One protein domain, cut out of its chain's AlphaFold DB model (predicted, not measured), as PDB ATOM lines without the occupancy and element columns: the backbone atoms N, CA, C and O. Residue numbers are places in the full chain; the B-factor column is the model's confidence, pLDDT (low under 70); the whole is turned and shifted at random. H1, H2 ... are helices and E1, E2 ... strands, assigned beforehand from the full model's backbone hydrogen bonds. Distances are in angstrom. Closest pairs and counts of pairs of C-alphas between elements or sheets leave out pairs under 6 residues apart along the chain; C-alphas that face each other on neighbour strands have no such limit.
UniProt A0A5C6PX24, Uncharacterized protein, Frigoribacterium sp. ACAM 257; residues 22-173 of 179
ATOM      1  N   VAL A  22     -20.744  -3.413  31.372       95.06
ATOM      2  CA  VAL A  22     -19.623  -4.335  31.618       95.06
ATOM      3  C   VAL A  22     -18.274  -3.652  31.396       95.06
ATOM      4  O   VAL A  22     -17.922  -3.282  30.273       95.06
ATOM      5  N   VAL A  23     -17.480  -3.567  32.459       95.88
ATOM      6  CA  VAL A  23     -16.052  -3.235  32.435       95.88
ATOM      7  C   VAL A  23     -15.267  -4.542  32.450       95.88
ATOM      8  O   VAL A  23     -15.531  -5.409  33.272       95.88
ATOM      9  N   ARG A  24     -14.306  -4.723  31.548       94.62
ATOM     10  CA  ARG A  24     -13.466  -5.927  31.505       94.62
ATOM     11  C   ARG A  24     -12.081  -5.625  32.056       94.62
ATOM     12  O   ARG A  24     -11.529  -4.564  31.774       94.62
ATOM     13  N   LEU A  25     -11.541  -6.567  32.816       93.62
ATOM     14  CA  LEU A  25     -10.212  -6.516  33.403       93.62
ATOM     15  C   LEU A  25      -9.409  -7.730  32.933       93.62
ATOM     16  O   LEU A  25      -9.737  -8.866  33.283       93.62
ATOM     17  N   PHE A  26      -8.370  -7.496  32.135       85.00
ATOM     18  CA  PHE A  26      -7.446  -8.538  31.686       85.00
ATOM     19  C   PHE A  26      -6.085  -7.951  31.309       85.00
ATOM     20  O   PHE A  26      -5.999  -6.857  30.760       85.00
ATOM     21  N   VAL A  27      -5.021  -8.698  31.589       78.50
ATOM     22  CA  VAL A  27      -3.630  -8.320  31.297       78.50
ATOM     23  C   VAL A  27      -3.194  -8.759  29.904       78.50
ATOM     24  O   VAL A  27      -3.789  -9.655  29.307       78.50
ATOM     25  N   GLY A  28      -2.111  -8.177  29.387       68.88
ATOM     26  CA  GLY A  28      -1.383  -8.772  28.261       68.88
ATOM     27  C   GLY A  28      -1.842  -8.365  26.856       68.88
ATOM     28  O   GLY A  28      -1.209  -8.767  25.881       68.88
ATOM     29  N   HIS A  29      -2.917  -7.583  26.731       66.88
ATOM     30  CA  HIS A  29      -3.590  -7.333  25.450       66.88
ATOM     31  C   HIS A  29      -3.582  -5.865  24.983       66.88
ATOM     32  O   HIS A  29      -3.893  -5.608  23.821       66.88
ATOM     33  N   ALA A  30      -3.249  -4.904  25.854       73.81
ATOM     34  CA  ALA A  30      -3.263  -3.467  25.556       73.81
ATOM     35  C   ALA A  30      -2.417  -2.657  26.567       73.81
ATOM     36  O   ALA A  30      -2.037  -3.210  27.592       73.81
ATOM     37  N   PRO A  31      -2.166  -1.349  26.329       79.75
ATOM     38  CA  PRO A  31      -1.449  -0.462  27.268       79.75
ATOM     39  C   PRO A  31      -2.132  -0.238  28.630       79.75
ATOM     40  O   PRO A  31      -1.545   0.360  29.536       79.75
ATOM     41  N   SER A  32      -3.390  -0.658  28.753       85.75
ATOM     42  CA  SER A  32      -4.175  -0.634  29.981       85.75
ATOM     43  C   SER A  32      -4.978  -1.933  30.078       85.75
ATOM     44  O   SER A  32      -5.557  -2.371  29.073       85.75
ATOM     45  N   PRO A  33      -5.047  -2.552  31.266       89.75
ATOM     46  CA  PRO A  33      -5.795  -3.776  31.475       89.75
ATOM     47  C   PRO A  33      -7.301  -3.533  31.659       89.75
ATOM     48  O   PRO A  33      -8.069  -4.492  31.725       89.75
ATOM     49  N   VAL A  34      -7.743  -2.272  31.756       93.00
ATOM     50  CA  VAL A  34      -9.151  -1.905  31.968       93.00
ATOM     51  C   VAL A  34      -9.803  -1.517  30.646       93.00
ATOM     52  O   VAL A  34      -9.371  -0.596  29.950       93.00
ATOM     53  N   TRP A  35     -10.876  -2.228  30.310       93.88
ATOM     54  CA  TRP A  35     -11.581  -2.087  29.046       93.88
ATOM     55  C   TRP A  35     -13.047  -1.754  29.288       93.88
ATOM     56  O   TRP A  35     -13.785  -2.514  29.912       93.88
ATOM     57  N   PHE A  36     -13.503  -0.647  28.718       93.38
ATOM     58  CA  PHE A  36     -14.904  -0.254  28.723       93.38
ATOM     59  C   PHE A  36     -15.272   0.341  27.368       93.38
ATOM     60  O   PHE A  36     -14.895   1.469  27.057       93.38
ATOM     61  N   ARG A  37     -15.977  -0.435  26.532       87.38
ATOM     62  CA  ARG A  37     -16.206  -0.113  25.105       87.38
ATOM     63  C   ARG A  37     -14.904   0.159  24.319       87.38
ATOM     64  O   ARG A  37     -14.902   0.932  23.371       87.38
ATOM     65  N   GLY A  38     -13.804  -0.472  24.734       86.69
ATOM     66  CA  GLY A  38     -12.447  -0.238  24.230       86.69
ATOM     67  C   GLY A  38     -11.442  -0.096  25.374       86.69
ATOM     68  O   GLY A  38     -11.839  -0.042  26.538       86.69
ATOM     69  N   VAL A  39     -10.151  -0.056  25.042       87.88
ATOM     70  CA  VAL A  39      -9.071   0.229  26.002       87.88
ATOM     71  C   VAL A  39      -9.260   1.642  26.552       87.88
ATOM     72  O   VAL A  39      -9.605   2.545  25.790       87.88
ATOM     73  N   ARG A  40      -9.053   1.835  27.859       89.19
ATOM     74  CA  ARG A  40      -9.122   3.159  28.493       89.19
ATOM     75  C   ARG A  40      -7.773   3.608  29.016       89.19
ATOM     76  O   ARG A  40      -7.077   2.839  29.681       89.19
ATOM     77  N   ASP A  41      -7.448   4.867  28.749       88.19
ATOM     78  CA  ASP A  41      -6.228   5.492  29.239       88.19
ATOM     79  C   ASP A  41      -6.305   5.772  30.741       88.19
ATOM     80  O   ASP A  41      -7.357   6.089  31.300       88.19
ATOM     81  N   TRP A  42      -5.158   5.656  31.410       86.75
ATOM     82  CA  TRP A  42      -5.046   5.769  32.865       86.75
ATOM     83  C   TRP A  42      -5.596   7.085  33.416       86.75
ATOM     84  O   TRP A  42      -6.393   7.080  34.354       86.75
ATOM     85  N   ASP A  43      -5.232   8.199  32.783       87.94
ATOM     86  CA  ASP A  43      -5.622   9.542  33.223       87.94
ATOM     87  C   ASP A  43      -7.098   9.850  32.906       87.94
ATOM     88  O   ASP A  43      -7.740  10.706  33.529       87.94
ATOM     89  N   GLU A  44      -7.670   9.115  31.952       91.25
ATOM     90  CA  GLU A  44      -9.065   9.246  31.556       91.25
ATOM     91  C   GLU A  44     -10.008   8.531  32.523       91.25
ATOM     92  O   GLU A  44     -11.103   9.030  32.773       91.25
ATOM     93  N   MET A  45      -9.593   7.408  33.117       92.38
ATOM     94  CA  MET A  45     -10.447   6.616  34.012       92.38
ATOM     95  C   MET A  45     -10.838   7.361  35.292       92.38
ATOM     96  O   MET A  45     -11.918   7.130  35.834       92.38
ATOM     97  N   GLY A  46      -9.997   8.294  35.751       94.00
ATOM     98  CA  GLY A  46     -10.278   9.107  36.934       94.00
ATOM     99  C   GLY A  46     -10.274   8.319  38.246       94.00
ATOM    100  O   GLY A  46     -10.851   8.794  39.223       94.00
ATOM    101  N   PHE A  47      -9.652   7.135  38.258       96.50
ATOM    102  CA  PHE A  47      -9.386   6.402  39.488       96.50
ATOM    103  C   PHE A  47      -8.384   7.159  40.363       96.50
ATOM    104  O   PHE A  47      -7.557   7.923  39.860       96.50
ATOM    105  N   ASP A  48      -8.436   6.933  41.675       95.81
ATOM    106  CA  ASP A  48      -7.400   7.437  42.577       95.81
ATOM    107  C   ASP A  48      -6.003   6.866  42.255       95.81
ATOM    108  O   ASP A  48      -5.827   5.911  41.482       95.81
ATOM    109  N   SER A  49      -4.980   7.495  42.837       94.31
ATOM    110  CA  SER A  49      -3.581   7.119  42.620       94.31
ATOM    111  C   SER A  49      -3.288   5.692  43.061       94.31
ATOM    112  O   SER A  49      -2.492   5.013  42.417       94.31
ATOM    113  N   ASP A  50      -3.938   5.233  44.127       96.19
ATOM    114  CA  ASP A  50      -3.640   3.955  44.762       96.19
ATOM    115  C   ASP A  50      -4.177   2.797  43.919       96.19
ATOM    116  O   ASP A  50      -3.446   1.855  43.612       96.19
ATOM    117  N   LEU A  51      -5.431   2.884  43.461       96.38
ATOM    118  CA  LEU A  51      -6.006   1.912  42.533       96.38
ATOM    119  C   LEU A  51      -5.257   1.918  41.198       96.38
ATOM    120  O   LEU A  51      -4.949   0.853  40.663       96.38
ATOM    121  N   THR A  52      -4.903   3.097  40.686       95.38
ATOM    122  CA  THR A  52      -4.116   3.218  39.451       95.38
ATOM    123  C   THR A  52      -2.738   2.566  39.588       95.38
ATOM    124  O   THR A  52      -2.312   1.824  38.701       95.38
ATOM    125  N   ALA A  53      -2.033   2.801  40.698       94.62
ATOM    126  CA  ALA A  53      -0.719   2.217  40.948       94.62
ATOM    127  C   ALA A  53      -0.789   0.690  41.087       94.62
ATOM    128  O   ALA A  53       0.045  -0.019  40.519       94.62
ATOM    129  N   ASP A  54      -1.797   0.175  41.791       95.44
ATOM    130  CA  ASP A  54      -1.960  -1.265  41.975       95.44
ATOM    131  C   ASP A  54      -2.335  -1.979  40.668       95.44
ATOM    132  O   ASP A  54      -1.797  -3.052  40.393       95.44
ATOM    133  N   LEU A  55      -3.176  -1.365  39.825       94.19
ATOM    134  CA  LEU A  55      -3.489  -1.879  38.486       94.19
ATOM    135  C   LEU A  55      -2.251  -1.917  37.584       94.19
ATOM    136  O   LEU A  55      -2.021  -2.916  36.904       94.19
ATOM    137  N   ARG A  56      -1.424  -0.863  37.603       91.94
ATOM    138  CA  ARG A  56      -0.165  -0.815  36.840       91.94
ATOM    139  C   ARG A  56       0.826  -1.876  37.303       91.94
ATOM    140  O   ARG A  56       1.457  -2.519  36.470       91.94
ATOM    141  N   ARG A  57       0.970  -2.064  38.620       91.50
ATOM    142  CA  ARG A  57       1.851  -3.100  39.178       91.50
ATOM    143  C   ARG A  57       1.375  -4.490  38.773       91.50
ATOM    144  O   ARG A  57       2.182  -5.299  38.336       91.50
ATOM    145  N   TRP A  58       0.072  -4.738  38.878       91.56
ATOM    146  CA  TRP A  58      -0.519  -6.004  38.466       91.56
ATOM    147  C   TRP A  58      -0.276  -6.294  36.981       91.56
ATOM    148  O   TRP A  58       0.239  -7.362  36.666       91.56
ATOM    149  N   ASP A  59      -0.532  -5.341  36.082       88.69
ATOM    150  CA  ASP A  59      -0.275  -5.520  34.645       88.69
ATOM    151  C   ASP A  59       1.217  -5.755  34.336       88.69
ATOM    152  O   ASP A  59       1.570  -6.668  33.589       88.69
ATOM    153  N   ALA A  60       2.123  -5.016  34.985       85.62
ATOM    154  CA  ALA A  60       3.566  -5.200  34.815       85.62
ATOM    155  C   ALA A  60       4.067  -6.571  35.312       85.62
ATOM    156  O   ALA A  60       4.931  -7.181  34.671       85.62
ATOM    157  N   ASP A  61       3.515  -7.080  36.422       83.62
ATOM    158  CA  ASP A  61       3.872  -8.386  36.989       83.62
ATOM    159  C   ASP A  61       3.611  -9.525  35.985       83.62
ATOM    160  O   ASP A  61       4.390 -10.483  35.921       83.62
ATOM    161  N   TRP A  62       2.563  -9.410  35.157       76.12
ATOM    162  CA  TRP A  62       2.262 -10.381  34.100       76.12
ATOM    163  C   TRP A  62       3.417 -10.508  33.103       76.12
ATOM    164  O   TRP A  62       3.901 -11.613  32.855       76.12
ATOM    165  N   TYR A  63       3.915  -9.387  32.578       68.19
ATOM    166  CA  TYR A  63       5.018  -9.378  31.615       68.19
ATOM    167  C   TYR A  63       6.346  -9.805  32.250       68.19
ATOM    168  O   TYR A  63       7.069 -10.620  31.675       68.19
ATOM    169  N   ALA A  64       6.632  -9.345  33.472       66.62
ATOM    170  CA  ALA A  64       7.835  -9.734  34.209       66.62
ATOM    171  C   ALA A  64       7.880 -11.241  34.531       66.62
ATOM    172  O   ALA A  64       8.960 -11.824  34.662       66.62
ATOM    173  N   SER A  65       6.714 -11.887  34.658       64.56
ATOM    174  CA  SER A  65       6.619 -13.333  34.881       64.56
ATOM    175  C   SER A  65       6.972 -14.165  33.641       64.56
ATOM    176  O   SER A  65       7.497 -15.268  33.799       64.56
ATOM    177  N   ARG A  66       6.747 -13.632  32.429       61.50
ATOM    178  CA  ARG A  66       6.950 -14.331  31.144       61.50
ATOM    179  C   ARG A  66       8.361 -14.169  30.575       61.50
ATOM    180  O   ARG A  66       8.777 -14.985  29.761       61.50
ATOM    181  N   ASP A  67       9.113 -13.172  31.038       57.72
ATOM    182  CA  ASP A  67      10.487 -12.877  30.601       57.72
ATOM    183  C   ASP A  67      11.564 -13.736  31.304       57.72
ATOM    184  O   ASP A  67      12.741 -13.385  31.373       57.72
ATOM    185  N   ARG A  68      11.191 -14.880  31.894       48.47
ATOM    186  CA  ARG A  68      12.141 -15.755  32.596       48.47
ATOM    187  C   ARG A  68      12.056 -17.169  32.055       48.47
ATOM    188  O   ARG A  68      11.089 -17.877  32.312       48.47
ATOM    189  N   GLY A  69      13.110 -17.583  31.353       54.22
ATOM    190  CA  GLY A  69      13.361 -18.956  30.900       54.22
ATOM    191  C   GLY A  69      13.607 -19.950  32.041       54.22
ATOM    192  O   GLY A  69      14.548 -20.735  31.970       54.22
ATOM    193  N   ASP A  70      12.797 -19.897  33.101       53.62
ATOM    194  CA  ASP A  70      12.832 -20.836  34.214       53.62
ATOM    195  C   ASP A  70      11.705 -21.875  34.066       53.62
ATOM    196  O   ASP A  70      10.570 -21.623  34.478       53.62
ATOM    197  N   PRO A  71      12.002 -23.064  33.513       51.25
ATOM    198  CA  PRO A  71      11.032 -24.147  33.370       51.25
ATOM    199  C   PRO A  71      10.596 -24.765  34.713       51.25
ATOM    200  O   PRO A  71       9.793 -25.695  34.707       51.25
ATOM    201  N   ARG A  72      11.125 -24.303  35.861       45.47
ATOM    202  CA  ARG A  72      10.779 -24.809  37.204       45.47
ATOM    203  C   ARG A  72       9.716 -23.993  37.932       45.47
ATOM    204  O   ARG A  72       9.276 -24.417  38.999       45.47
ATOM    205  N   ARG A  73       9.277 -22.852  37.393       50.66
ATOM    206  CA  ARG A  73       8.026 -22.249  37.861       50.66
ATOM    207  C   ARG A  73       6.893 -23.088  37.295       50.66
ATOM    208  O   ARG A  73       6.552 -22.938  36.127       50.66
ATOM    209  N   SER A  74       6.335 -23.981  38.113       46.28
ATOM    210  CA  SER A  74       5.017 -24.558  37.856       46.28
ATOM    211  C   SER A  74       4.107 -23.402  37.445       46.28
ATOM    212  O   SER A  74       3.962 -22.455  38.221       46.28
ATOM    213  N   ALA A  75       3.607 -23.424  36.209       54.25
ATOM    214  CA  ALA A  75       2.859 -22.311  35.625       54.25
ATOM    215  C   ALA A  75       1.666 -21.898  36.507       54.25
ATOM    216  O   ALA A  75       1.276 -20.738  36.509       54.25
ATOM    217  N   ASP A  76       1.180 -22.823  37.334       59.25
ATOM    218  CA  ASP A  76      -0.071 -22.693  38.062       59.25
ATOM    219  C   ASP A  76      -0.005 -21.731  39.261       59.25
ATOM    220  O   ASP A  76      -0.856 -20.860  39.370       59.25
ATOM    221  N   GLU A  77       0.988 -21.809  40.158       60.06
ATOM    222  CA  GLU A  77       0.952 -21.022  41.413       60.06
ATOM    223  C   GLU A  77       1.122 -19.501  41.189       60.06
ATOM    224  O   GLU A  77       0.312 -18.724  41.702       60.06
ATOM    225  N   PRO A  78       2.113 -19.026  40.399       73.56
ATOM    226  CA  PRO A  78       2.234 -17.600  40.097       73.56
ATOM    227  C   PRO A  78       1.042 -17.066  39.293       73.56
ATOM    228  O   PRO A  78       0.673 -15.903  39.449       73.56
ATOM    229  N   GLU A  79       0.435 -17.902  38.446       77.25
ATOM    230  CA  GLU A  79      -0.733 -17.536  37.647       77.25
ATOM    231  C   GLU A  79      -2.009 -17.463  38.498       77.25
ATOM    232  O   GLU A  79      -2.759 -16.492  38.387       77.25
ATOM    233  N   ILE A  80      -2.227 -18.418  39.403       80.44
ATOM    234  CA  ILE A  80      -3.326 -18.399  40.380       80.44
ATOM    235  C   ILE A  80      -3.225 -17.153  41.258       80.44
ATOM    236  O   ILE A  80      -4.209 -16.433  41.423       80.44
ATOM    237  N   GLU A  81      -2.039 -16.850  41.789       84.31
ATOM    238  CA  GLU A  81      -1.824 -15.660  42.617       84.31
ATOM    239  C   GLU A  81      -2.053 -14.364  41.824       84.31
ATOM    240  O   GLU A  81      -2.700 -13.431  42.307       84.31
ATOM    241  N   HIS A  82      -1.594 -14.311  40.573       86.12
ATOM    242  CA  HIS A  82      -1.865 -13.181  39.692       86.12
ATOM    243  C   HIS A  82      -3.372 -13.002  39.433       86.12
ATOM    244  O   HIS A  82      -3.877 -11.878  39.505       86.12
ATOM    245  N   ARG A  83      -4.116 -14.092  39.207       87.31
ATOM    246  CA  ARG A  83      -5.580 -14.063  39.043       87.31
ATOM    247  C   ARG A  83      -6.297 -13.636  40.325       87.31
ATOM    248  O   ARG A  83      -7.201 -12.810  40.252       87.31
ATOM    249  N   ARG A  84      -5.864 -14.103  41.505       90.69
ATOM    250  CA  ARG A  84      -6.407 -13.665  42.810       90.69
ATOM    251  C   ARG A  84      -6.279 -12.156  42.998       90.69
ATOM    252  O   ARG A  84      -7.238 -11.501  43.406       90.69
ATOM    253  N   ARG A  85      -5.122 -11.586  42.650       92.94
ATOM    254  CA  ARG A  85      -4.919 -10.127  42.665       92.94
ATOM    255  C   ARG A  85      -5.818  -9.417  41.659       92.94
ATOM    256  O   ARG A  85      -6.393  -8.387  41.998       92.94
ATOM    257  N   GLY A  86      -5.985  -9.988  40.466       93.69
ATOM    258  CA  GLY A  86      -6.925  -9.495  39.459       93.69
ATOM    259  C   GLY A  86      -8.359  -9.432  39.987       93.69
ATOM    260  O   GLY A  86      -9.017  -8.404  39.851       93.69
ATOM    261  N   LEU A  87      -8.825 -10.480  40.670       94.56
ATOM    262  CA  LEU A  87     -10.152 -10.515  41.288       94.56
ATOM    263  C   LEU A  87     -10.313  -9.450  42.388       94.56
ATOM    264  O   LEU A  87     -11.324  -8.747  42.432       94.56
ATOM    265  N   ALA A  88      -9.300  -9.275  43.241       95.88
ATOM    266  CA  ALA A  88      -9.309  -8.227  44.261       95.88
ATOM    267  C   ALA A  88      -9.364  -6.814  43.644       95.88
ATOM    268  O   ALA A  88     -10.093  -5.945  44.127       95.88
ATOM    269  N   LEU A  89      -8.639  -6.587  42.545       97.12
ATOM    270  CA  LEU A  89      -8.694  -5.337  41.787       97.12
ATOM    271  C   LEU A  89     -10.049  -5.138  41.104       97.12
ATOM    272  O   LEU A  89     -10.579  -4.029  41.129       97.12
ATOM    273  N   ALA A  90     -10.652  -6.199  40.566       97.06
ATOM    274  CA  ALA A  90     -11.987  -6.146  39.983       97.06
ATOM    275  C   ALA A  90     -13.041  -5.704  41.009       97.06
ATOM    276  O   ALA A  90     -13.884  -4.865  40.690       97.06
ATOM    277  N   ARG A  91     -12.957  -6.189  42.257       97.12
ATOM    278  CA  ARG A  91     -13.817  -5.725  43.358       97.12
ATOM    279  C   ARG A  91     -13.619  -4.243  43.649       97.12
ATOM    280  O   ARG A  91     -14.601  -3.513  43.697       97.12
ATOM    281  N   ARG A  92     -12.371  -3.775  43.738       97.75
ATOM    282  CA  ARG A  92     -12.080  -2.346  43.956       97.75
ATOM    283  C   ARG A  92     -12.586  -1.456  42.824       97.75
ATOM    284  O   ARG A  92     -13.108  -0.384  43.105       97.75
ATOM    285  N   ILE A  93     -12.466  -1.888  41.567       97.69
ATOM    286  CA  ILE A  93     -13.043  -1.166  40.423       97.69
ATOM    287  C   ILE A  93     -14.569  -1.147  40.533       97.69
ATOM    288  O   ILE A  93     -15.173  -0.093  40.350       97.69
ATOM    289  N   ALA A  94     -15.196  -2.285  40.847       97.81
ATOM    290  CA  ALA A  94     -16.643  -2.354  41.007       97.81
ATOM    291  C   ALA A  94     -17.104  -1.361  42.084       97.81
ATOM    292  O   ALA A  94     -17.957  -0.524  41.804       97.81
ATOM    293  N   ASP A  95     -16.474  -1.372  43.258       97.81
ATOM    294  CA  ASP A  95     -16.788  -0.457  44.357       97.81
ATOM    295  C   ASP A  95     -16.530   1.013  43.986       97.81
ATOM    296  O   ASP A  95     -17.335   1.882  44.318       97.81
ATOM    297  N   ALA A  96     -15.452   1.309  43.250       97.75
ATOM    298  CA  ALA A  96     -15.150   2.659  42.768       97.75
ATOM    299  C   ALA A  96     -16.249   3.206  41.846       97.75
ATOM    300  O   ALA A  96     -16.631   4.375  41.957       97.75
ATOM    301  N   LEU A  97     -16.777   2.363  40.957       97.69
ATOM    302  CA  LEU A  97     -17.751   2.757  39.941       97.69
ATOM    303  C   LEU A  97     -19.208   2.681  40.419       97.69
ATOM    304  O   LEU A  97     -20.034   3.483  39.967       97.69
ATOM    305  N   GLY A  98     -19.522   1.759  41.330       96.75
ATOM    306  CA  GLY A  98     -20.876   1.477  41.797       96.75
ATOM    307  C   GLY A  98     -21.813   0.956  40.696       96.75
ATOM    308  O   GLY A  98     -21.440   0.785  39.534       96.75
ATOM    309  N   TRP A  99     -23.084   0.742  41.047       93.19
ATOM    310  CA  TRP A  99     -24.137   0.439  40.068       93.19
ATOM    311  C   TRP A  99     -24.251   1.566  39.023       93.19
ATOM    312  O   TRP A  99     -24.225   2.726  39.433       93.19
ATOM    313  N   PRO A 100     -24.429   1.306  37.708       94.25
ATOM    314  CA  PRO A 100     -24.793   0.033  37.072       94.25
ATOM    315  C   PRO A 100     -23.605  -0.797  36.566       94.25
ATOM    316  O   PRO A 100     -23.796  -1.702  35.755       94.25
ATOM    317  N   PHE A 101     -22.375  -0.482  36.974       96.00
ATOM    318  CA  PHE A 101     -21.200  -1.148  36.424       96.00
ATOM    319  C   PHE A 101     -20.965  -2.513  37.060       96.00
ATOM    320  O   PHE A 101     -21.135  -2.708  38.265       96.00
ATOM    321  N   VAL A 102     -20.519  -3.451  36.229       97.12
ATOM    322  CA  VAL A 102     -20.038  -4.766  36.660       97.12
ATOM    323  C   VAL A 102     -18.666  -5.011  36.057       97.12
ATOM    324  O   VAL A 102     -18.406  -4.604  34.924       97.12
ATOM    325  N   VAL A 103     -17.781  -5.665  36.805       97.19
ATOM    326  CA  VAL A 103     -16.403  -5.912  36.377       97.19
ATOM    327  C   VAL A 103     -16.216  -7.385  36.060       97.19
ATOM    328  O   VAL A 103     -16.409  -8.241  36.916       97.19
ATOM    329  N   GLN A 104     -15.841  -7.680  34.824       95.19
ATOM    330  CA  GLN A 104     -15.565  -9.020  34.341       95.19
ATOM    331  C   GLN A 104     -14.055  -9.284  34.382       95.19
ATOM    332  O   GLN A 104     -13.292  -8.551  33.757       95.19
ATOM    333  N   VAL A 105     -13.625 -10.343  35.066       92.56
ATOM    334  CA  VAL A 105     -12.209 -10.726  35.237       92.56
ATOM    335  C   VAL A 105     -12.023 -12.221  34.979       92.56
ATOM    336  O   VAL A 105     -12.997 -12.970  34.978       92.56
ATOM    337  N   ASP A 106     -10.802 -12.669  34.690       87.00
ATOM    338  CA  ASP A 106     -10.501 -14.103  34.611       87.00
ATOM    339  C   ASP A 106     -10.709 -14.789  35.965       87.00
ATOM    340  O   ASP A 106     -10.273 -14.291  37.003       87.00
ATOM    341  N   ALA A 107     -11.392 -15.932  35.938       82.56
ATOM    342  CA  ALA A 107     -11.684 -16.723  37.121       82.56
ATOM    343  C   ALA A 107     -10.404 -17.310  37.722       82.56
ATOM    344  O   ALA A 107      -9.511 -17.752  36.994       82.56
ATOM    345  N   VAL A 108     -10.334 -17.368  39.052       79.31
ATOM    346  CA  VAL A 108      -9.122 -17.826  39.752       79.31
ATOM    347  C   VAL A 108      -8.904 -19.328  39.569       79.31
ATOM    348  O   VAL A 108      -7.814 -19.754  39.190       79.31
ATOM    349  N   GLU A 109      -9.947 -20.123  39.815       67.25
ATOM    350  CA  GLU A 109      -9.847 -21.584  39.968       67.25
ATOM    351  C   GLU A 109     -10.378 -22.375  38.767       67.25
ATOM    352  O   GLU A 109     -10.462 -23.601  38.809       67.25
ATOM    353  N   SER A 110     -10.757 -21.703  37.679       59.78
ATOM    354  CA  SER A 110     -11.333 -22.410  36.539       59.78
ATOM    355  C   SER A 110     -10.236 -22.921  35.602       59.78
ATOM    356  O   SER A 110      -9.436 -22.112  35.119       59.78
ATOM    357  N   PRO A 111     -10.212 -24.230  35.281       53.69
ATOM    358  CA  PRO A 111      -9.417 -24.707  34.166       53.69
ATOM    359  C   PRO A 111      -9.868 -23.991  32.894       53.69
ATOM    360  O   PRO A 111     -11.040 -23.633  32.735       53.69
ATOM    361  N   VAL A 112      -8.906 -23.778  32.005       60.81
ATOM    362  CA  VAL A 112      -9.160 -23.328  30.643       60.81
ATOM    363  C   VAL A 112     -10.219 -24.257  30.034       60.81
ATOM    364  O   VAL A 112     -10.086 -25.480  30.116       60.81
ATOM    365  N   GLY A 113     -11.300 -23.687  29.499       57.22
ATOM    366  CA  GLY A 113     -12.372 -24.443  28.860       57.22
ATOM    367  C   GLY A 113     -11.850 -25.289  27.696       57.22
ATOM    368  O   GLY A 113     -10.729 -25.107  27.222       57.22
ATOM    369  N   ALA A 114     -12.671 -26.216  27.198       55.75
ATOM    370  CA  ALA A 114     -12.309 -27.059  26.052       55.75
ATOM    371  C   ALA A 114     -11.950 -26.251  24.781       55.75
ATOM    372  O   ALA A 114     -11.314 -26.775  23.872       55.75
ATOM    373  N   ASP A 115     -12.352 -24.982  24.731       62.53
ATOM    374  CA  ASP A 115     -12.075 -23.997  23.685       62.53
ATOM    375  C   ASP A 115     -10.773 -23.200  23.896       62.53
ATOM    376  O   ASP A 115     -10.426 -22.364  23.063       62.53
ATOM    377  N   GLY A 116     -10.042 -23.438  24.985       59.69
ATOM    378  CA  GLY A 116      -8.848 -22.662  25.306       59.69
ATOM    379  C   GLY A 116      -9.139 -21.339  26.030       59.69
ATOM    380  O   GLY A 116      -8.198 -20.579  26.266       59.69
ATOM    381  N   ALA A 117     -10.392 -21.045  26.405       62.78
ATOM    382  CA  ALA A 117     -10.757 -19.800  27.079       62.78
ATOM    383  C   ALA A 117     -10.868 -19.963  28.603       62.78
ATOM    384  O   ALA A 117     -11.508 -20.882  29.115       62.78
ATOM    385  N   SER A 118     -10.287 -19.026  29.353       67.81
ATOM    386  CA  SER A 118     -10.516 -18.923  30.796       67.81
ATOM    387  C   SER A 118     -11.960 -18.507  31.075       67.81
ATOM    388  O   SER A 118     -12.482 -17.561  30.474       67.81
ATOM    389  N   ARG A 119     -12.612 -19.192  32.022       81.38
ATOM    390  CA  ARG A 119     -13.910 -18.750  32.545       81.38
ATOM    391  C   ARG A 119     -13.765 -17.342  33.126       81.38
ATOM    392  O   ARG A 119     -12.727 -17.000  33.685       81.38
ATOM    393  N   ARG A 120     -14.822 -16.539  33.020       86.38
ATOM    394  CA  ARG A 120     -14.862 -15.177  33.555       86.38
ATOM    395  C   ARG A 120     -15.744 -15.100  34.798       86.38
ATOM    396  O   ARG A 120     -16.844 -15.649  34.806       86.38
ATOM    397  N   GLU A 121     -15.273 -14.386  35.808       90.69
ATOM    398  CA  GLU A 121     -16.045 -13.983  36.982       90.69
ATOM    399  C   GLU A 121     -16.602 -12.571  36.780       90.69
ATOM    400  O   GLU A 121     -15.965 -11.733  36.142       90.69
ATOM    401  N   VAL A 122     -17.805 -12.315  37.304       94.12
ATOM    402  CA  VAL A 122     -18.466 -11.003  37.250       94.12
ATOM    403  C   VAL A 122     -18.620 -10.474  38.666       94.12
ATOM    404  O   VAL A 122     -19.315 -11.063  39.491       94.12
ATOM    405  N   VAL A 123     -17.995  -9.333  38.923       95.69
ATOM    406  CA  VAL A 123     -17.975  -8.664  40.218       95.69
ATOM    407  C   VAL A 123     -18.881  -7.443  40.169       95.69
ATOM    408  O   VAL A 123     -18.802  -6.628  39.250       95.69
ATOM    409  N   ARG A 124     -19.755  -7.314  41.167       96.62
ATOM    410  CA  ARG A 124     -20.666  -6.175  41.320       96.62
ATOM    411  C   ARG A 124     -20.343  -5.426  42.607       96.62
ATOM    412  O   ARG A 124     -19.895  -6.042  43.578       96.62
ATOM    413  N   ALA A 125     -20.577  -4.118  42.606       94.81
ATOM    414  CA  ALA A 125     -20.561  -3.329  43.829       94.81
ATOM    415  C   ALA A 125     -21.798  -3.662  44.667       94.81
ATOM    416  O   ALA A 125     -22.889  -3.834  44.123       94.81
ATOM    417  N   GLU A 126     -21.638  -3.714  45.983       88.75
ATOM    418  CA  GLU A 126     -22.769  -3.871  46.910       88.75
ATOM    419  C   GLU A 126     -23.341  -2.519  47.355       88.75
ATOM    420  O   GLU A 126     -24.452  -2.449  47.872       88.75
ATOM    421  N   GLN A 127     -22.580  -1.442  47.154       88.62
ATOM    422  CA  GLN A 127     -22.887  -0.093  47.621       88.62
ATOM    423  C   GLN A 127     -22.732   0.934  46.490       88.62
ATOM    424  O   GLN A 127     -22.351   0.612  45.360       88.62
ATOM    425  N   GLY A 128     -23.050   2.195  46.798       90.75
ATOM    426  CA  GLY A 128     -22.784   3.326  45.908       90.75
ATOM    427  C   GLY A 128     -21.286   3.524  45.618       90.75
ATOM    428  O   GLY A 128     -20.445   2.969  46.324       90.75
ATOM    429  N   PRO A 129     -20.943   4.324  44.590       96.88
ATOM    430  CA  PRO A 129     -19.561   4.496  44.150       96.88
ATOM    431  C   PRO A 129     -18.686   5.107  45.245       96.88
ATOM    432  O   PRO A 129     -18.966   6.207  45.726       96.88
ATOM    433  N   THR A 130     -17.580   4.444  45.577       97.69
ATOM    434  CA  THR A 130     -16.555   4.997  46.477       97.69
ATOM    435  C   THR A 130     -15.734   6.095  45.799       97.69
ATOM    436  O   THR A 130     -15.172   6.949  46.482       97.69
ATOM    437  N   GLN A 131     -15.719   6.134  44.458       97.38
ATOM    438  CA  GLN A 131     -15.068   7.174  43.657       97.38
ATOM    439  C   GLN A 131     -16.066   7.809  42.667       97.38
ATOM    440  O   GLN A 131     -16.076   7.487  41.473       97.38
ATOM    441  N   PRO A 132     -16.907   8.762  43.120       96.75
ATOM    442  CA  PRO A 132     -17.956   9.361  42.289       96.75
ATOM    443  C   PRO A 132     -17.443  10.026  41.005       96.75
ATOM    444  O   PRO A 132     -18.134  10.005  39.989       96.75
ATOM    445  N   GLY A 133     -16.226  10.585  41.028       97.00
ATOM    446  CA  GLY A 133     -15.590  11.175  39.848       97.00
ATOM    447  C   GLY A 133     -15.327  10.151  38.740       97.00
ATOM    448  O   GLY A 133     -15.695  10.395  37.592       97.00
ATOM    449  N   ALA A 134     -14.769   8.986  39.087       96.88
ATOM    450  CA  ALA A 134     -14.575   7.876  38.153       96.88
ATOM    451  C   ALA A 134     -15.925   7.352  37.637       96.88
ATOM    452  O   ALA A 134     -16.134   7.246  36.427       96.88
ATOM    453  N   SER A 135     -16.888   7.124  38.541       97.38
ATOM    454  CA  SER A 135     -18.246   6.690  38.179       97.38
ATOM    455  C   SER A 135     -18.903   7.636  37.164       97.38
ATOM    456  O   SER A 135     -19.443   7.187  36.152       97.38
ATOM    457  N   ALA A 136     -18.810   8.953  37.371       96.50
ATOM    458  CA  ALA A 136     -19.372   9.946  36.459       96.50
ATOM    459  C   ALA A 136     -18.753   9.881  35.052       96.50
ATOM    460  O   ALA A 136     -19.481   9.970  34.063       96.50
ATOM    461  N   ARG A 137     -17.433   9.672  34.946       96.19
ATOM    462  CA  ARG A 137     -16.747   9.522  33.651       96.19
ATOM    463  C   ARG A 137     -17.202   8.270  32.908       96.19
ATOM    464  O   ARG A 137     -17.580   8.356  31.742       96.19
ATOM    465  N   PHE A 138     -17.260   7.131  33.596       96.75
ATOM    466  CA  PHE A 138     -17.748   5.887  32.998       96.75
ATOM    467  C   PHE A 138     -19.214   5.993  32.562       96.75
ATOM    468  O   PHE A 138     -19.580   5.470  31.510       96.75
ATOM    469  N   ARG A 139     -20.057   6.715  33.310       95.69
ATOM    470  CA  ARG A 139     -21.450   6.982  32.909       95.69
ATOM    471  C   ARG A 139     -21.543   7.864  31.675       95.69
ATOM    472  O   ARG A 139     -22.387   7.601  30.823       95.69
ATOM    473  N   ALA A 140     -20.696   8.886  31.569       95.06
ATOM    474  CA  ALA A 140     -20.630   9.712  30.368       95.06
ATOM    475  C   ALA A 140     -20.282   8.848  29.147       95.06
ATOM    476  O   ALA A 140     -21.005   8.873  28.158       95.06
ATOM    477  N   TRP A 141     -19.278   7.975  29.265       94.94
ATOM    478  CA  TRP A 141     -18.931   7.033  28.197       94.94
ATOM    479  C   TRP A 141     -20.022   6.014  27.880       94.94
ATOM    480  O   TRP A 141     -20.182   5.647  26.718       94.94
ATOM    481  N   ALA A 142     -20.755   5.532  28.887       94.00
ATOM    482  CA  ALA A 142     -21.883   4.629  28.674       94.00
ATOM    483  C   ALA A 142     -22.956   5.320  27.822       94.00
ATOM    484  O   ALA A 142     -23.337   4.801  26.776       94.00
ATOM    485  N   LYS A 143     -23.329   6.546  28.207       92.81
ATOM    486  CA  LYS A 143     -24.310   7.368  27.496       92.81
ATOM    487  C   LYS A 143     -23.867   7.714  26.072       92.81
ATOM    488  O   LYS A 143     -24.669   7.624  25.147       92.81
ATOM    489  N   ASP A 144     -22.606   8.096  25.885       90.81
ATOM    490  CA  ASP A 144     -22.056   8.387  24.557       90.81
ATOM    491  C   ASP A 144     -22.079   7.136  23.671       90.81
ATOM    492  O   ASP A 144     -22.438   7.196  22.495       90.81
ATOM    493  N   GLY A 145     -21.755   5.982  24.257       88.38
ATOM    494  CA  GLY A 145     -21.825   4.686  23.601       88.38
ATOM    495  C   GLY A 145     -23.239   4.289  23.185       88.38
ATOM    496  O   GLY A 145     -23.441   3.884  22.047       88.38
ATOM    497  N   GLU A 146     -24.215   4.437  24.078       89.38
ATOM    498  CA  GLU A 146     -25.633   4.185  23.790       89.38
ATOM    499  C   GLU A 146     -26.153   5.099  22.677       89.38
ATOM    500  O   GLU A 146     -26.877   4.648  21.787       89.38
ATOM    501  N   ALA A 147     -25.761   6.378  22.690       88.25
ATOM    502  CA  ALA A 147     -26.132   7.329  21.651       88.25
ATOM    503  C   ALA A 147     -25.549   6.933  20.286       88.25
ATOM    504  O   ALA A 147     -26.248   7.018  19.274       88.25
ATOM    505  N   GLU A 148     -24.297   6.476  20.246       86.06
ATOM    506  CA  GLU A 148     -23.674   5.995  19.013       86.06
ATOM    507  C   GLU A 148     -24.308   4.686  18.523       86.06
ATOM    508  O   GLU A 148     -24.663   4.578  17.349       86.06
ATOM    509  N   ASP A 149     -24.558   3.727  19.417       86.88
ATOM    510  CA  ASP A 149     -25.238   2.473  19.076       86.88
ATOM    511  C   ASP A 149     -26.643   2.741  18.523       86.88
ATOM    512  O   ASP A 149     -27.062   2.114  17.546       86.88
ATOM    513  N   ALA A 150     -27.369   3.699  19.109       87.62
ATOM    514  CA  ALA A 150     -28.677   4.125  18.627       87.62
ATOM    515  C   ALA A 150     -28.594   4.761  17.232       87.62
ATOM    516  O   ALA A 150     -29.417   4.437  16.375       87.62
ATOM    517  N   ARG A 151     -27.589   5.609  16.969       85.38
ATOM    518  CA  ARG A 151     -27.359   6.206  15.639       85.38
ATOM    519  C   ARG A 151     -27.047   5.149  14.588       85.38
ATOM    520  O   ARG A 151     -27.671   5.149  13.529       85.38
ATOM    521  N   VAL A 152     -26.127   4.232  14.885       85.06
ATOM    522  CA  VAL A 152     -25.766   3.132  13.981       85.06
ATOM    523  C   VAL A 152     -26.987   2.256  13.704       85.06
ATOM    524  O   VAL A 152     -27.262   1.920  12.553       85.06
ATOM    525  N   ARG A 153     -27.765   1.922  14.738       85.31
ATOM    526  CA  ARG A 153     -28.984   1.117  14.603       85.31
ATOM    527  C   ARG A 153     -30.054   1.821  13.769       85.31
ATOM    528  O   ARG A 153     -30.658   1.171  12.920       85.31
ATOM    529  N   ALA A 154     -30.266   3.121  13.975       85.12
ATOM    530  CA  ALA A 154     -31.208   3.920  13.190       85.12
ATOM    531  C   ALA A 154     -30.794   3.983  11.712       85.12
ATOM    532  O   ALA A 154     -31.605   3.680  10.841       85.12
ATOM    533  N   ALA A 155     -29.514   4.253  11.431       81.50
ATOM    534  CA  ALA A 155     -28.985   4.261  10.068       81.50
ATOM    535  C   ALA A 155     -29.205   2.909   9.364       81.50
ATOM    536  O   ALA A 155     -29.694   2.862   8.234       81.50
ATOM    537  N   LEU A 156     -28.932   1.793  10.052       81.25
ATOM    538  CA  LEU A 156     -29.179   0.450   9.520       81.25
ATOM    539  C   LEU A 156     -30.673   0.177   9.266       81.25
ATOM    540  O   LEU A 156     -31.006  -0.450   8.258       81.25
ATOM    541  N   ALA A 157     -31.566   0.638  10.147       81.19
ATOM    542  CA  ALA A 157     -33.013   0.448  10.016       81.19
ATOM    543  C   ALA A 157     -33.617   1.240   8.841       81.19
ATOM    544  O   ALA A 157     -34.513   0.742   8.164       81.19
ATOM    545  N   GLU A 158     -33.086   2.427   8.544       81.19
ATOM    546  CA  GLU A 158     -33.498   3.270   7.410       81.19
ATOM    547  C   GLU A 158     -32.957   2.774   6.050       81.19
ATOM    548  O   GLU A 158     -33.134   3.421   5.018       81.19
ATOM    549  N   GLY A 159     -32.274   1.621   6.016       68.25
ATOM    550  CA  GLY A 159     -31.583   1.117   4.823       68.25
ATOM    551  C   GLY A 159     -30.278   1.862   4.510       68.25
ATOM    552  O   GLY A 159     -29.622   1.581   3.502       68.25
ATOM    553  N   GLY A 160     -29.877   2.784   5.387       57.41
ATOM    554  CA  GLY A 160     -28.638   3.551   5.349       57.41
ATOM    555  C   GLY A 160     -27.456   2.745   5.883       57.41
ATOM    556  O   GLY A 160     -26.968   2.973   6.982       57.41
ATOM    557  N   GLY A 161     -26.962   1.801   5.085       62.31
ATOM    558  CA  GLY A 161     -25.708   1.110   5.380       62.31
ATOM    559  C   GLY A 161     -25.642  -0.274   4.759       62.31
ATOM    560  O   GLY A 161     -26.427  -1.163   5.081       62.31
ATOM    561  N   ARG A 162     -24.671  -0.492   3.866       67.06
ATOM    562  CA  ARG A 162     -24.322  -1.837   3.401       67.06
ATOM    563  C   ARG A 162     -23.120  -2.309   4.206       67.06
ATOM    564  O   ARG A 162     -22.046  -1.728   4.083       67.06
ATOM    565  N   TRP A 163     -23.284  -3.393   4.962       70.69
ATOM    566  CA  TRP A 163     -22.152  -4.089   5.565       70.69
ATOM    567  C   TRP A 163     -21.148  -4.476   4.484       70.69
ATOM    568  O   TRP A 163     -21.508  -5.049   3.451       70.69
ATOM    569  N   VAL A 164     -19.886  -4.144   4.715       79.00
ATOM    570  CA  VAL A 164     -18.774  -4.538   3.864       79.00
ATOM    571  C   VAL A 164     -17.691  -5.143   4.740       79.00
ATOM    572  O   VAL A 164     -17.317  -4.568   5.755       79.00
ATOM    573  N   ALA A 165     -17.185  -6.307   4.352       80.88
ATOM    574  CA  ALA A 165     -15.967  -6.841   4.938       80.88
ATOM    575  C   ALA A 165     -14.783  -6.270   4.156       80.88
ATOM    576  O   ALA A 165     -14.743  -6.359   2.931       80.88
ATOM    577  N   TYR A 166     -13.830  -5.659   4.849       79.81
ATOM    578  CA  TYR A 166     -12.641  -5.076   4.239       79.81
ATOM    579  C   TYR A 166     -11.409  -5.901   4.612       79.81
ATOM    580  O   TYR A 166     -11.190  -6.193   5.785       79.81
ATOM    581  N   ALA A 167     -10.619  -6.293   3.612       82.25
ATOM    582  CA  ALA A 167      -9.375  -7.033   3.778       82.25
ATOM    583  C   ALA A 167      -8.175  -6.074   3.634       82.25
ATOM    584  O   ALA A 167      -7.712  -5.864   2.506       82.25
ATOM    585  N   PRO A 168      -7.641  -5.516   4.738       73.44
ATOM    586  CA  PRO A 168      -6.681  -4.408   4.705       73.44
ATOM    587  C   PRO A 168      -5.389  -4.735   3.955       73.44
ATOM    588  O   PRO A 168      -4.889  -3.907   3.203       73.44
ATOM    589  N   LEU A 169      -4.897  -5.970   4.065       70.38
ATOM    590  CA  LEU A 169      -3.660  -6.397   3.400       70.38
ATOM    591  C   LEU A 169      -3.779  -6.511   1.873       70.38
ATOM    592  O   LEU A 169      -2.771  -6.533   1.179       70.38
ATOM    593  N   SER A 170      -5.001  -6.598   1.341       83.81
ATOM    594  CA  SER A 170      -5.248  -6.743  -0.102       83.81
ATOM    595  C   SER A 170      -6.053  -5.590  -0.702       83.81
ATOM    596  O   SER A 170      -6.292  -5.577  -1.906       83.81
ATOM    597  N   GLY A 171      -6.536  -4.658   0.127       82.75
ATOM    598  CA  GLY A 171      -7.444  -3.580  -0.275       82.75
ATOM    599  C   GLY A 171      -8.824  -4.049  -0.758       82.75
ATOM    600  O   GLY A 171      -9.602  -3.239  -1.256       82.75
ATOM    601  N   ARG A 172      -9.149  -5.343  -0.645       85.75
ATOM    602  CA  ARG A 172     -10.390  -5.905  -1.187       85.75
ATOM    603  C   ARG A 172     -11.565  -5.660  -0.251       85.75
ATOM    604  O   ARG A 172     -11.476  -5.894   0.951       85.75
ATOM    605  N   THR A 173     -12.696  -5.285  -0.833       84.19
ATOM    606  CA  THR A 173     -13.970  -5.145  -0.129       84.19
ATOM    607  C   THR A 173     -14.931  -6.237  -0.588       84.19
ATOM    608  O   THR A 173     -15.206  -6.377  -1.779       84.19
TER     609      THR A 173
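AT A GLANCE: This is residues 22 to 173 of the 179 residues of an uncharacterized protein of Frigoribacterium sp. ACAM 257 (UniProt A0A5C6PX24). A small three-stranded sheet has helix H3 packed along one face, with H2 side by side with H3 as a helical hairpin. From this body the longest helix, H4, runs off as an arm, its residues 146 to 151 and 154 to 157 sticking out, and the tail with E4 lies far from the sheet. The printed part has 152 residues with four named helices and four named strands, in order E1 H1 H2 H3 E2 E3 H4 E4; class and sheet, E1 E2 E3, are mixed. It is loose, radius of gyration of the C-alphas 18.7 A, spanning 59 by 46 by 29 A.

HOW THE PARTS SIT: E2, residues 101 to 106, is parallel to E1, residues 22 to 25, with N 23 and O 102 within hydrogen-bond range at 2.8 A. E2 forms an antiparallel hairpin with E3, residues 120 to 124, with N 103 and O 123 at 2.8 A. H3, residues 76 to 97, is on one face, making two layers, helix over sheet, at a height over the sheet of 8.1 A; its closest C-alphas to E2 are Ala 90 and Val 103, 5.7 A. H2, residues 49 to 66, touches H3 at a shallow tilt of 22 degrees, opposite ways, closest C-alphas Leu 55 and Leu 89, 7.1 A. With H1, residues 42 to 45, these helices link parallel neighbours E1 and E2 in a strand-helix-strand unit. H4, residues 132 to 157, touches H3 about perpendicular at 89 degrees, closest C-alphas Leu 97 and Ser 135, 4.3 A. Every O i to N i+4 pair is within hydrogen-bond range in H3 and H4, 12 of 14 in H2; H1 is too short for one.

IN THESE COORDINATES: E1 begins at C-alpha 22 (-19.623, -4.335, 31.618). H2 is 26.5 A long, H3 31.0 A and H4 36.7 A, ending at C-alpha 157 (-33.013, 0.448, 10.016). E4, residues 165 to 167, pairs with no named strand.

THE WHOLE: The C-alphas farthest apart, Arg 72 and Glu 158, are 60.3 A apart. The printed part has no cut; links E1 to H1 and E2 to E3 are long. Confidence is under 70 at residues 28 to 29, 63 to 77, 109 to 118 and 159 to 162.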